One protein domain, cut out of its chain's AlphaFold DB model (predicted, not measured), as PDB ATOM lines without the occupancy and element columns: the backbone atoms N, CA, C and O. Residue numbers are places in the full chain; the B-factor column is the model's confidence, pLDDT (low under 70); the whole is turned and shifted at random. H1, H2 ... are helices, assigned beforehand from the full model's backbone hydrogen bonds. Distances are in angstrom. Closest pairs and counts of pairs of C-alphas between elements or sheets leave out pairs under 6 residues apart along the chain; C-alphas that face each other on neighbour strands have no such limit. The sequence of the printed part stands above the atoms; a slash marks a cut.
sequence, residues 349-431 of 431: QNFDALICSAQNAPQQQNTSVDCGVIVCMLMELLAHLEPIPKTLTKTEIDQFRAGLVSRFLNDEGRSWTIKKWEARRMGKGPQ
ATOM      1  N   GLN A 349     -41.200 -56.809  25.887       52.00
ATOM      2  CA  GLN A 349     -41.835 -55.631  25.336       52.00
ATOM      3  C   GLN A 349     -41.181 -55.397  23.986       52.00
ATOM      4  O   GLN A 349     -39.971 -55.188  23.890       52.00
ATOM      5  N   ASN A 350     -42.002 -55.514  22.948       54.56
ATOM      6  CA  ASN A 350     -41.610 -55.374  21.565       54.56
ATOM      7  C   ASN A 350     -40.923 -54.007  21.416       54.56
ATOM      8  O   ASN A 350     -41.590 -52.975  21.434       54.56
ATOM      9  N   PHE A 351     -39.588 -53.984  21.365       53.75
ATOM     10  CA  PHE A 351     -38.789 -52.751  21.314       53.75
ATOM     11  C   PHE A 351     -39.244 -51.840  20.169       53.75
ATOM     12  O   PHE A 351     -39.240 -50.617  20.306       53.75
ATOM     13  N   ASP A 352     -39.723 -52.441  19.083       51.62
ATOM     14  CA  ASP A 352     -40.314 -51.747  17.946       51.62
ATOM     15  C   ASP A 352     -41.566 -50.956  18.344       51.62
ATOM     16  O   ASP A 352     -41.756 -49.839  17.873       51.62
ATOM     17  N   ALA A 353     -42.382 -51.461  19.272       57.88
ATOM     18  CA  ALA A 353     -43.536 -50.743  19.809       57.88
ATOM     19  C   ALA A 353     -43.118 -49.551  20.688       57.88
ATOM     20  O   ALA A 353     -43.762 -48.503  20.633       57.88
ATOM     21  N   LEU A 354     -42.025 -49.673  21.451       57.25
ATOM     22  CA  LEU A 354     -41.489 -48.580  22.272       57.25
ATOM     23  C   LEU A 354     -40.855 -47.476  21.404       57.25
ATOM     24  O   LEU A 354     -41.066 -46.289  21.640       57.25
ATOM     25  N   ILE A 355     -40.129 -47.859  20.349       57.16
ATOM     26  CA  ILE A 355     -39.571 -46.925  19.358       57.16
ATOM     27  C   ILE A 355     -40.699 -46.248  18.570       57.16
ATOM     28  O   ILE A 355     -40.682 -45.030  18.387       57.16
ATOM     29  N   CYS A 356     -41.717 -47.007  18.158       55.00
ATOM     30  CA  CYS A 356     -42.903 -46.449  17.514       55.00
ATOM     31  C   CYS A 356     -43.669 -45.501  18.451       55.00
ATOM     32  O   CYS A 356     -44.203 -44.497  17.983       55.00
ATOM     33  N   SER A 357     -43.723 -45.755  19.765       62.00
ATOM     34  CA  SER A 357     -44.366 -44.828  20.709       62.00
ATOM     35  C   SER A 357     -43.568 -43.533  20.885       62.00
ATOM     36  O   SER A 357     -44.172 -42.468  20.966       62.00
ATOM     37  N   ALA A 358     -42.231 -43.593  20.826       61.31
ATOM     38  CA  ALA A 358     -41.365 -42.413  20.836       61.31
ATOM     39  C   ALA A 358     -41.496 -41.562  19.559       61.31
ATOM     40  O   ALA A 358     -41.505 -40.337  19.634       61.31
ATOM     41  N   GLN A 359     -41.651 -42.181  18.384       65.19
ATOM     42  CA  GLN A 359     -41.944 -41.451  17.137       65.19
ATOM     43  C   GLN A 359     -43.318 -40.768  17.170       65.19
ATOM     44  O   GLN A 359     -43.502 -39.707  16.582       65.19
ATOM     45  N   ASN A 360     -44.266 -41.364  17.892       70.81
ATOM     46  CA  ASN A 360     -45.597 -40.812  18.131       70.81
ATOM     47  C   ASN A 360     -45.679 -39.993  19.429       70.81
ATOM     48  O   ASN A 360     -46.782 -39.707  19.903       70.81
ATOM     49  N   ALA A 361     -44.529 -39.640  20.011       76.50
ATOM     50  CA  ALA A 361     -44.473 -38.850  21.221       76.50
ATOM     51  C   ALA A 361     -45.083 -37.460  20.978       76.50
ATOM     52  O   ALA A 361     -44.993 -36.911  19.871       76.50
ATOM     53  N   PRO A 362     -45.687 -36.874  22.018       81.62
ATOM     54  CA  PRO A 362     -46.333 -35.584  21.927       81.62
ATOM     55  C   PRO A 362     -45.291 -34.529  21.569       81.62
ATOM     56  O   PRO A 362     -44.317 -34.310  22.292       81.62
ATOM     57  N   GLN A 363     -45.507 -33.882  20.427       80.94
ATOM     58  CA  GLN A 363     -44.634 -32.823  19.942       80.94
ATOM     59  C   GLN A 363     -44.915 -31.528  20.700       80.94
ATOM     60  O   GLN A 363     -46.065 -31.155  20.950       80.94
ATOM     61  N   GLN A 364     -43.846 -30.830  21.061       82.19
ATOM     62  CA  GLN A 364     -43.944 -29.513  21.666       82.19
ATOM     63  C   GLN A 364     -44.492 -28.509  20.648       82.19
ATOM     64  O   GLN A 364     -44.103 -28.505  19.484       82.19
ATOM     65  N   GLN A 365     -45.365 -27.611  21.100       79.75
ATOM     66  CA  GLN A 365     -45.791 -26.483  20.276       79.75
ATOM     67  C   GLN A 365     -44.637 -25.490  20.090       79.75
ATOM     68  O   GLN A 365     -43.972 -25.142  21.063       79.75
ATOM     69  N   ASN A 366     -44.455 -24.965  18.875       77.88
ATOM     70  CA  ASN A 366     -43.343 -24.066  18.519       77.88
ATOM     71  C   ASN A 366     -43.215 -22.816  19.415       77.88
ATOM     72  O   ASN A 366     -42.148 -22.221  19.498       77.88
ATOM     73  N   THR A 367     -44.293 -22.404  20.084       80.81
ATOM     74  CA  THR A 367     -44.339 -21.233  20.976       80.81
ATOM     75  C   THR A 367     -44.077 -21.560  22.447       80.81
ATOM     76  O   THR A 367     -43.951 -20.658  23.274       80.81
ATOM     77  N   SER A 368     -44.029 -22.843  22.803       82.25
ATOM     78  CA  SER A 368     -43.783 -23.303  24.166       82.25
ATOM     79  C   SER A 368     -42.279 -23.336  24.458       82.25
ATOM     80  O   SER A 368     -41.475 -23.588  23.566       82.25
ATOM     81  N   VAL A 369     -41.893 -23.131  25.720       86.19
ATOM     82  CA  VAL A 369     -40.515 -23.291  26.232       86.19
ATOM     83  C   VAL A 369     -40.392 -24.535  27.126       86.19
ATOM     84  O   VAL A 369     -39.570 -24.588  28.039       86.19
ATOM     85  N   ASP A 370     -41.237 -25.542  26.888       89.06
ATOM     86  CA  ASP A 370     -41.452 -26.665  27.810       89.06
ATOM     87  C   ASP A 370     -40.691 -27.943  27.427       89.06
ATOM     88  O   ASP A 370     -40.965 -28.995  28.005       89.06
ATOM     89  N   CYS A 371     -39.726 -27.871  26.500       88.00
ATOM     90  CA  CYS A 371     -38.969 -29.033  26.006       88.00
ATOM     91  C   CYS A 371     -38.450 -29.917  27.144       88.00
ATOM     92  O   CYS A 371     -38.693 -31.120  27.166       88.00
ATOM     93  N   GLY A 372     -37.796 -29.309  28.138       88.25
ATOM     94  CA  GLY A 372     -37.242 -30.033  29.278       88.25
ATOM     95  C   GLY A 372     -38.316 -30.697  30.141       88.25
ATOM     96  O   GLY A 372     -38.127 -31.823  30.590       88.25
ATOM     97  N   VAL A 373     -39.462 -30.039  30.339       90.31
ATOM     98  CA  VAL A 373     -40.573 -30.583  31.139       90.31
ATOM     99  C   VAL A 373     -41.200 -31.783  30.429       90.31
ATOM    100  O   VAL A 373     -41.429 -32.809  31.065       90.31
ATOM    101  N   ILE A 374     -41.427 -31.671  29.118       89.06
ATOM    102  CA  ILE A 374     -41.980 -32.749  28.290       89.06
ATOM    103  C   ILE A 374     -41.030 -33.951  28.288       89.06
ATOM    104  O   ILE A 374     -41.470 -35.073  28.515       89.06
ATOM    105  N   VAL A 375     -39.721 -33.733  28.122       89.00
ATOM    106  CA  VAL A 375     -38.725 -34.815  28.186       89.00
ATOM    107  C   VAL A 375     -38.748 -35.513  29.547       89.00
ATOM    108  O   VAL A 375     -38.769 -36.741  29.594       89.00
ATOM    109  N   CYS A 376     -38.790 -34.764  30.654       88.62
ATOM    110  CA  CYS A 376     -38.899 -35.359  31.987       88.62
ATOM    111  C   CYS A 376     -40.174 -36.195  32.146       88.62
ATOM    112  O   CYS A 376     -40.114 -37.280  32.720       88.62
ATOM    113  N   MET A 377     -41.300 -35.720  31.614       90.00
ATOM    114  CA  MET A 377     -42.565 -36.453  31.636       90.00
ATOM    115  C   MET A 377     -42.473 -37.760  30.844       90.00
ATOM    116  O   MET A 377     -42.848 -38.810  31.353       90.00
ATOM    117  N   LEU A 378     -41.904 -37.727  29.636       87.38
ATOM    118  CA  LEU A 378     -41.706 -38.928  28.820       87.38
ATOM    119  C   LEU A 378     -40.766 -39.932  29.489       87.38
ATOM    120  O   LEU A 378     -41.035 -41.129  29.466       87.38
ATOM    121  N   MET A 379     -39.687 -39.459  30.118       85.81
ATOM    122  CA  MET A 379     -38.789 -40.322  30.889       85.81
ATOM    123  C   MET A 379     -39.497 -40.968  32.084       85.81
ATOM    124  O   MET A 379     -39.232 -42.134  32.366       85.81
ATOM    125  N   GLU A 380     -40.386 -40.248  32.775       85.62
ATOM    126  CA  GLU A 380     -41.185 -40.794  33.881       85.62
ATOM    127  C   GLU A 380     -42.148 -41.878  33.384       85.62
ATOM    128  O   GLU A 380     -42.127 -42.988  33.914       85.62
ATOM    129  N   LEU A 381     -42.893 -41.609  32.305       83.81
ATOM    130  CA  LEU A 381     -43.791 -42.588  31.681       83.81
ATOM    131  C   LEU A 381     -43.033 -43.849  31.248       83.81
ATOM    132  O   LEU A 381     -43.428 -44.960  31.586       83.81
ATOM    133  N   LEU A 382     -41.887 -43.690  30.581       80.75
ATOM    134  CA  LEU A 382     -41.042 -44.813  30.171       80.75
ATOM    135  C   LEU A 382     -40.480 -45.593  31.366       80.75
ATOM    136  O   LEU A 382     -40.463 -46.820  31.342       80.75
ATOM    137  N   ALA A 383     -40.041 -44.912  32.426       76.19
ATOM    138  CA  ALA A 383     -39.500 -45.561  33.622       76.19
ATOM    139  C   ALA A 383     -40.556 -46.341  34.423       76.19
ATOM    140  O   ALA A 383     -40.190 -47.231  35.199       76.19
ATOM    141  N   HIS A 384     -41.832 -45.995  34.246       77.94
ATOM    142  CA  HIS A 384     -42.987 -46.673  34.831       77.94
ATOM    143  C   HIS A 384     -43.715 -47.597  33.851       77.94
ATOM    144  O   HIS A 384     -44.662 -48.270  34.253       77.94
ATOM    145  N   LEU A 385     -43.239 -47.690  32.605       74.75
ATOM    146  CA  LEU A 385     -43.849 -48.483  31.535       74.75
ATOM    147  C   LEU A 385     -45.305 -48.075  31.260       74.75
ATOM    148  O   LEU A 385     -46.141 -48.893  30.881       74.75
ATOM    149  N   GLU A 386     -45.593 -46.791  31.448       79.50
ATOM    150  CA  GLU A 386     -46.878 -46.184  31.145       79.50
ATOM    151  C   GLU A 386     -46.948 -45.785  29.661       79.50
ATOM    152  O   GLU A 386     -45.933 -45.431  29.047       79.50
ATOM    153  N   PRO A 387     -48.141 -45.844  29.045       77.69
ATOM    154  CA  PRO A 387     -48.310 -45.479  27.647       77.69
ATOM    155  C   PRO A 387     -47.993 -43.998  27.413       77.69
ATOM    156  O   PRO A 387     -48.472 -43.120  28.130       77.69
ATOM    157  N   ILE A 388     -47.231 -43.712  26.354       82.06
ATOM    158  CA  ILE A 388     -46.944 -42.337  25.937       82.06
ATOM    159  C   ILE A 388     -48.203 -41.735  25.287       82.06
ATOM    160  O   ILE A 388     -48.680 -42.268  24.277       82.06
ATOM    161  N   PRO A 389     -48.755 -40.628  25.817       83.56
ATOM    162  CA  PRO A 389     -49.901 -39.969  25.211       83.56
ATOM    163  C   PRO A 389     -49.490 -39.302  23.896       83.56
ATOM    164  O   PRO A 389     -48.459 -38.648  23.822       83.56
ATOM    165  N   LYS A 390     -50.323 -39.402  22.856       82.38
ATOM    166  CA  LYS A 390     -50.037 -38.789  21.541       82.38
ATOM    167  C   LYS A 390     -50.002 -37.259  21.575       82.38
ATOM    168  O   LYS A 390     -49.397 -36.626  20.717       82.38
ATOM    169  N   THR A 391     -50.697 -36.659  22.534       84.19
ATOM    170  CA  THR A 391     -50.813 -35.209  22.691       84.19
ATOM    171  C   THR A 391     -50.742 -34.856  24.163       84.19
ATOM    172  O   THR A 391     -51.337 -35.555  24.979       84.19
ATOM    173  N   LEU A 392     -50.077 -33.749  24.481       85.31
ATOM    174  CA  LEU A 392     -50.068 -33.172  25.820       85.31
ATOM    175  C   LEU A 392     -50.786 -31.834  25.797       85.31
ATOM    176  O   LEU A 392     -50.500 -30.967  24.968       85.31
ATOM    177  N   THR A 393     -51.712 -31.660  26.725       88.50
ATOM    178  CA  THR A 393     -52.358 -30.375  26.954       88.50
ATOM    179  C   THR A 393     -51.457 -29.480  27.800       88.50
ATOM    180  O   THR A 393     -50.655 -29.939  28.617       88.50
ATOM    181  N   LYS A 394     -51.609 -28.163  27.643       88.06
ATOM    182  CA  LYS A 394     -50.846 -27.195  28.439       88.06
ATOM    183  C   LYS A 394     -51.071 -27.385  29.945       88.06
ATOM    184  O   LYS A 394     -50.122 -27.308  30.718       88.06
ATOM    185  N   THR A 395     -52.303 -27.704  30.341       91.31
ATOM    186  CA  THR A 395     -52.678 -27.965  31.736       91.31
ATOM    187  C   THR A 395     -51.923 -29.156  32.324       91.31
ATOM    188  O   THR A 395     -51.433 -29.055  33.445       91.31
ATOM    189  N   GLU A 396     -51.780 -30.257  31.582       90.31
ATOM    190  CA  GLU A 396     -51.015 -31.432  32.032       90.31
ATOM    191  C   GLU A 396     -49.530 -31.100  32.201       90.31
ATOM    192  O   GLU A 396     -48.921 -31.458  33.209       90.31
ATOM    193  N   ILE A 397     -48.957 -30.347  31.258       90.38
ATOM    194  CA  ILE A 397     -47.564 -29.884  31.339       90.38
ATOM    195  C   ILE A 397     -47.362 -28.990  32.570       90.38
ATOM    196  O   ILE A 397     -46.367 -29.133  33.285       90.38
ATOM    197  N   ASP A 398     -48.291 -28.074  32.842       90.88
ATOM    198  CA  ASP A 398     -48.198 -27.156  33.978       90.88
ATOM    199  C   ASP A 398     -48.390 -27.878  35.320       90.88
ATOM    200  O   ASP A 398     -47.646 -27.618  36.271       90.88
ATOM    201  N   GLN A 399     -49.313 -28.842  35.393       94.06
ATOM    202  CA  GLN A 399     -49.491 -29.706  36.564       94.06
ATOM    203  C   GLN A 399     -48.246 -30.548  36.834       94.06
ATOM    204  O   GLN A 399     -47.762 -30.598  37.967       94.06
ATOM    205  N   PHE A 400     -47.681 -31.160  35.794       93.50
ATOM    206  CA  PHE A 400     -46.464 -31.949  35.916       93.50
ATOM    207  C   PHE A 400     -45.274 -31.092  36.342       93.50
ATOM    208  O   PHE A 400     -44.536 -31.471  37.248       93.50
ATOM    209  N   ARG A 401     -45.119 -29.890  35.773       92.56
ATOM    210  CA  ARG A 401     -44.090 -28.928  36.196       92.56
ATOM    211  C   ARG A 401     -44.219 -28.579  37.674       92.56
ATOM    212  O   ARG A 401     -43.221 -28.608  38.392       92.56
ATOM    213  N   ALA A 402     -45.427 -28.253  38.132       91.38
ATOM    214  CA  ALA A 402     -45.678 -27.955  39.538       91.38
ATOM    215  C   ALA A 402     -45.342 -29.162  40.431       91.38
ATOM    216  O   ALA A 402     -44.695 -29.003  41.470       91.38
ATOM    217  N   GLY A 403     -45.701 -30.370  39.992       92.81
ATOM    218  CA  GLY A 403     -45.332 -31.624  40.646       92.81
ATOM    219  C   GLY A 403     -43.819 -31.826  40.726       92.81
ATOM    220  O   GLY A 403     -43.302 -32.139  41.796       92.81
ATOM    221  N   LEU A 404     -43.091 -31.580  39.636       89.38
ATOM    222  CA  LEU A 404     -41.638 -31.730  39.561       89.38
ATOM    223  C   LEU A 404     -40.921 -30.748  40.495       89.38
ATOM    224  O   LEU A 404     -40.032 -31.153  41.243       89.38
ATOM    225  N   VAL A 405     -41.355 -29.483  40.524       86.69
ATOM    226  CA  VAL A 405     -40.845 -28.480  41.473       86.69
ATOM    227  C   VAL A 405     -41.150 -28.892  42.912       86.69
ATOM    228  O   VAL A 405     -40.259 -28.857  43.755       86.69
ATOM    229  N   SER A 406     -42.377 -29.337  43.195       86.69
ATOM    230  CA  SER A 406     -42.765 -29.796  44.532       86.69
ATOM    231  C   SER A 406     -41.919 -30.986  44.996       86.69
ATOM    232  O   SER A 406     -41.373 -30.955  46.097       86.69
ATOM    233  N   ARG A 407     -41.728 -32.005  44.148       84.69
ATOM    234  CA  ARG A 407     -40.862 -33.157  44.449       84.69
ATOM    235  C   ARG A 407     -39.422 -32.716  44.693       84.69
ATOM    236  O   ARG A 407     -38.815 -33.162  45.655       84.69
ATOM    237  N   PHE A 408     -38.888 -31.813  43.873       82.44
ATOM    238  CA  PHE A 408     -37.523 -31.314  44.037       82.44
ATOM    239  C   PHE A 408     -37.329 -30.534  45.346       82.44
ATOM    240  O   PHE A 408     -36.314 -30.700  46.020       82.44
ATOM    241  N   LEU A 409     -38.300 -29.696  45.720       80.19
ATOM    242  CA  LEU A 409     -38.251 -28.921  46.962       80.19
ATOM    243  C   LEU A 409     -38.426 -29.795  48.208       80.19
ATOM    244  O   LEU A 409     -37.836 -29.488  49.241       80.19
ATOM    245  N   ASN A 410     -39.203 -30.875  48.102       80.38
ATOM    246  CA  ASN A 410     -39.523 -31.765  49.219       80.38
ATOM    247  C   ASN A 410     -38.638 -33.024  49.296       80.38
ATOM    248  O   ASN A 410     -38.770 -33.804  50.235       80.38
ATOM    249  N   ASP A 411     -37.730 -33.246  48.344       81.38
ATOM    250  CA  ASP A 411     -36.759 -34.342  48.406       81.38
ATOM    251  C   ASP A 411     -35.699 -34.015  49.470       81.38
ATOM    252  O   ASP A 411     -34.770 -33.258  49.214       81.38
ATOM    253  N   GLU A 412     -35.801 -34.554  50.684       69.56
ATOM    254  CA  GLU A 412     -34.849 -34.277  51.780       69.56
ATOM    255  C   GLU A 412     -33.389 -34.677  51.461       69.56
ATOM    256  O   GLU A 412     -32.426 -34.124  52.021       69.56
ATOM    257  N   GLY A 413     -33.205 -35.624  50.533       69.62
ATOM    258  CA  GLY A 413     -31.904 -36.106  50.080       69.62
ATOM    259  C   GLY A 413     -31.224 -35.149  49.100       69.62
ATOM    260  O   GLY A 413     -30.009 -34.946  49.187       69.62
ATOM    261  N   ARG A 414     -31.996 -34.530  48.197       63.12
ATOM    262  CA  ARG A 414     -31.491 -33.643  47.127       63.12
ATOM    263  C   ARG A 414     -31.749 -32.158  47.362       63.12
ATOM    264  O   ARG A 414     -31.024 -31.329  46.809       63.12
ATOM    265  N   SER A 415     -32.737 -31.816  48.181       62.78
ATOM    266  CA  SER A 415     -33.019 -30.443  48.574       62.78
ATOM    267  C   SER A 415     -31.850 -29.922  49.400       62.78
ATOM    268  O   SER A 415     -31.392 -30.493  50.401       62.78
ATOM    269  N   TRP A 416     -31.307 -28.804  48.934       59.19
ATOM    270  CA  TRP A 416     -30.359 -28.048  49.720       59.19
ATOM    271  C   TRP A 416     -31.171 -27.310  50.766       59.19
ATOM    272  O   TRP A 416     -31.687 -26.223  50.517       59.19
ATOM    273  N   THR A 417     -31.300 -27.901  51.952       69.31
ATOM    274  CA  THR A 417     -31.753 -27.119  53.098       69.31
ATOM    275  C   THR A 417     -30.824 -25.915  53.239       69.31
ATOM    276  O   THR A 417     -29.618 -26.024  52.992       69.31
ATOM    277  N   ILE A 418     -31.365 -24.760  53.638       68.75
ATOM    278  CA  ILE A 418     -30.575 -23.532  53.844       68.75
ATOM    279  C   ILE A 418     -29.332 -23.842  54.692       68.75
ATOM    280  O   ILE A 418     -28.229 -23.446  54.338       68.75
ATOM    281  N   LYS A 419     -29.480 -24.700  55.709       70.81
ATOM    282  CA  LYS A 419     -28.374 -25.210  56.528       70.81
ATOM    283  C   LYS A 419     -27.303 -25.977  55.738       70.81
ATOM    284  O   LYS A 419     -26.122 -25.726  55.955       70.81
ATOM    285  N   LYS A 420     -27.668 -26.897  54.831       70.94
ATOM    286  CA  LYS A 420     -26.706 -27.619  53.965       70.94
ATOM    287  C   LYS A 420     -25.974 -26.655  53.027       70.94
ATOM    288  O   LYS A 420     -24.768 -26.793  52.822       70.94
ATOM    289  N   TRP A 421     -26.687 -25.672  52.478       69.94
ATOM    290  CA  TRP A 421     -26.103 -24.648  51.613       69.94
ATOM    291  C   TRP A 421     -25.146 -23.722  52.367       69.94
ATOM    292  O   TRP A 421     -24.013 -23.522  51.927       69.94
ATOM    293  N   GLU A 422     -25.551 -23.231  53.536       74.19
ATOM    294  CA  GLU A 422     -24.726 -22.400  54.413       74.19
ATOM    295  C   GLU A 422     -23.493 -23.153  54.915       74.19
ATOM    296  O   GLU A 422     -22.394 -22.604  54.869       74.19
ATOM    297  N   ALA A 423     -23.627 -24.419  55.319       74.19
ATOM    298  CA  ALA A 423     -22.496 -25.246  55.739       74.19
ATOM    299  C   ALA A 423     -21.448 -25.383  54.621       74.19
ATOM    300  O   ALA A 423     -20.263 -25.118  54.847       74.19
ATOM    301  N   ARG A 424     -21.887 -25.681  53.387       70.75
ATOM    302  CA  ARG A 424     -21.003 -25.741  52.210       70.75
ATOM    303  C   ARG A 424     -20.365 -24.394  51.886       70.75
ATOM    304  O   ARG A 424     -19.160 -24.341  51.655       70.75
ATOM    305  N   ARG A 425     -21.143 -23.307  51.891       73.06
ATOM    306  CA  ARG A 425     -20.641 -21.946  51.647       73.06
ATOM    307  C   ARG A 425     -19.602 -21.527  52.692       73.06
ATOM    308  O   ARG A 425     -18.647 -20.836  52.359       73.06
ATOM    309  N   MET A 426     -19.770 -21.967  53.937       78.69
ATOM    310  CA  MET A 426     -18.862 -21.691  55.054       78.69
ATOM    311  C   MET A 426     -17.654 -22.643  55.100       78.69
ATOM    312  O   MET A 426     -16.887 -22.598  56.060       78.69
ATOM    313  N   GLY A 427     -17.477 -23.520  54.102       70.19
ATOM    314  CA  GLY A 427     -16.366 -24.476  54.049       70.19
ATOM    315  C   GLY A 427     -16.425 -25.560  55.129       70.19
ATOM    316  O   GLY A 427     -15.452 -26.280  55.337       70.19
ATOM    317  N   LYS A 428     -17.559 -25.693  55.821       60.47
ATOM    318  CA  LYS A 428     -17.796 -26.765  56.781       60.47
ATOM    319  C   LYS A 428     -18.417 -27.920  56.008       60.47
ATOM    320  O   LYS A 428     -19.624 -27.956  55.778       60.47
ATOM    321  N   GLY A 429     -17.558 -28.815  55.523       47.62
ATOM    322  CA  GLY A 429     -17.998 -30.070  54.922       47.62
ATOM    323  C   GLY A 429     -18.915 -30.844  55.879       47.62
ATOM    324  O   GLY A 429     -18.820 -30.645  57.094       47.62
ATOM    325  N   PRO A 430     -19.825 -31.679  55.350       54.03
ATOM    326  CA  PRO A 430     -20.700 -32.493  56.185       54.03
ATOM    327  C   PRO A 430     -19.844 -33.383  57.101       54.03
ATOM    328  O   PRO A 430     -18.933 -34.052  56.611       54.03
ATOM    329  N   GLN A 431     -20.103 -33.312  58.410       47.06
ATOM    330  CA  GLN A 431     -19.582 -34.253  59.407       47.06
ATOM    331  C   GLN A 431     -20.427 -35.517  59.432       47.06
ATOM    332  O   GLN A 431     -21.664 -35.382  59.265       47.06
TER     333      GLN A 431
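AT A GLANCE: This is residues 349 to 431 of the 431 residues of an uncharacterized protein of Rhododendron simsii (UniProt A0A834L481). Two helices, H2 and H3, stand about perpendicular to each other, H2 packing with residues 373 to 377, near its beginning, on residues 397 to 401 in the first half of H3; H1 is set off from H2 across a gap, and H4 lies out past the far end of H3. It is a loose chain of helices with few contacts, only just extended and close to loose, with a radius of gyration of the C-alphas of 17.8 A. The printed part has 83 residues with four named helices, in the order H1, H2, H3, H4, and no named strand: all helix. Its outline is flat, with spans of 51 by 33 by 17 A.

HOW THE PARTS SIT: Start at H1, residues 351 to 359, which touches no helix. Go on to H2, residues 371 to 384, and H3, residues 394 to 410: these touch, H2 with residues 373 to 377 alone and H3 with residues 397 to 401 alone. Their closest C-alphas, those of Val 373 and Arg 401, are 6.4 A apart. The lines of H2 and H3 stand at 76 degrees, about perpendicular. H4, residues 418 to 425, touches no helix. In H1, H2, H3 and H4 you will find every O i to N i+4 pair within hydrogen-bond range.

IN THESE COORDINATES: Find C-alpha 351 at (-38.789, -52.751, 21.314), where H1 begins; it is 12.5 A long. H2 begins at C-alpha 371, at (-38.969, -29.033, 26.006), and runs 20.1 A. H3, the longest helix, measures 24.1 A. H4 measures 10.3 A and ends at C-alpha 425, at (-20.641, -21.946, 51.647).

THE WHOLE: The C-alphas of Asn 350 and Met 426, the two farthest apart, are 52.7 A from each other. The printed part has no cut and ends at residue 431, the chain's last. The link from H1 to H2 is long, with 11 residues; those from H2 to H3 and from H3 to H4 are short. The mean pLDDT of the printed part is 76.7; look for values under 70 at residues 349 to 359, 412 to 418, 421 and 428 to 431.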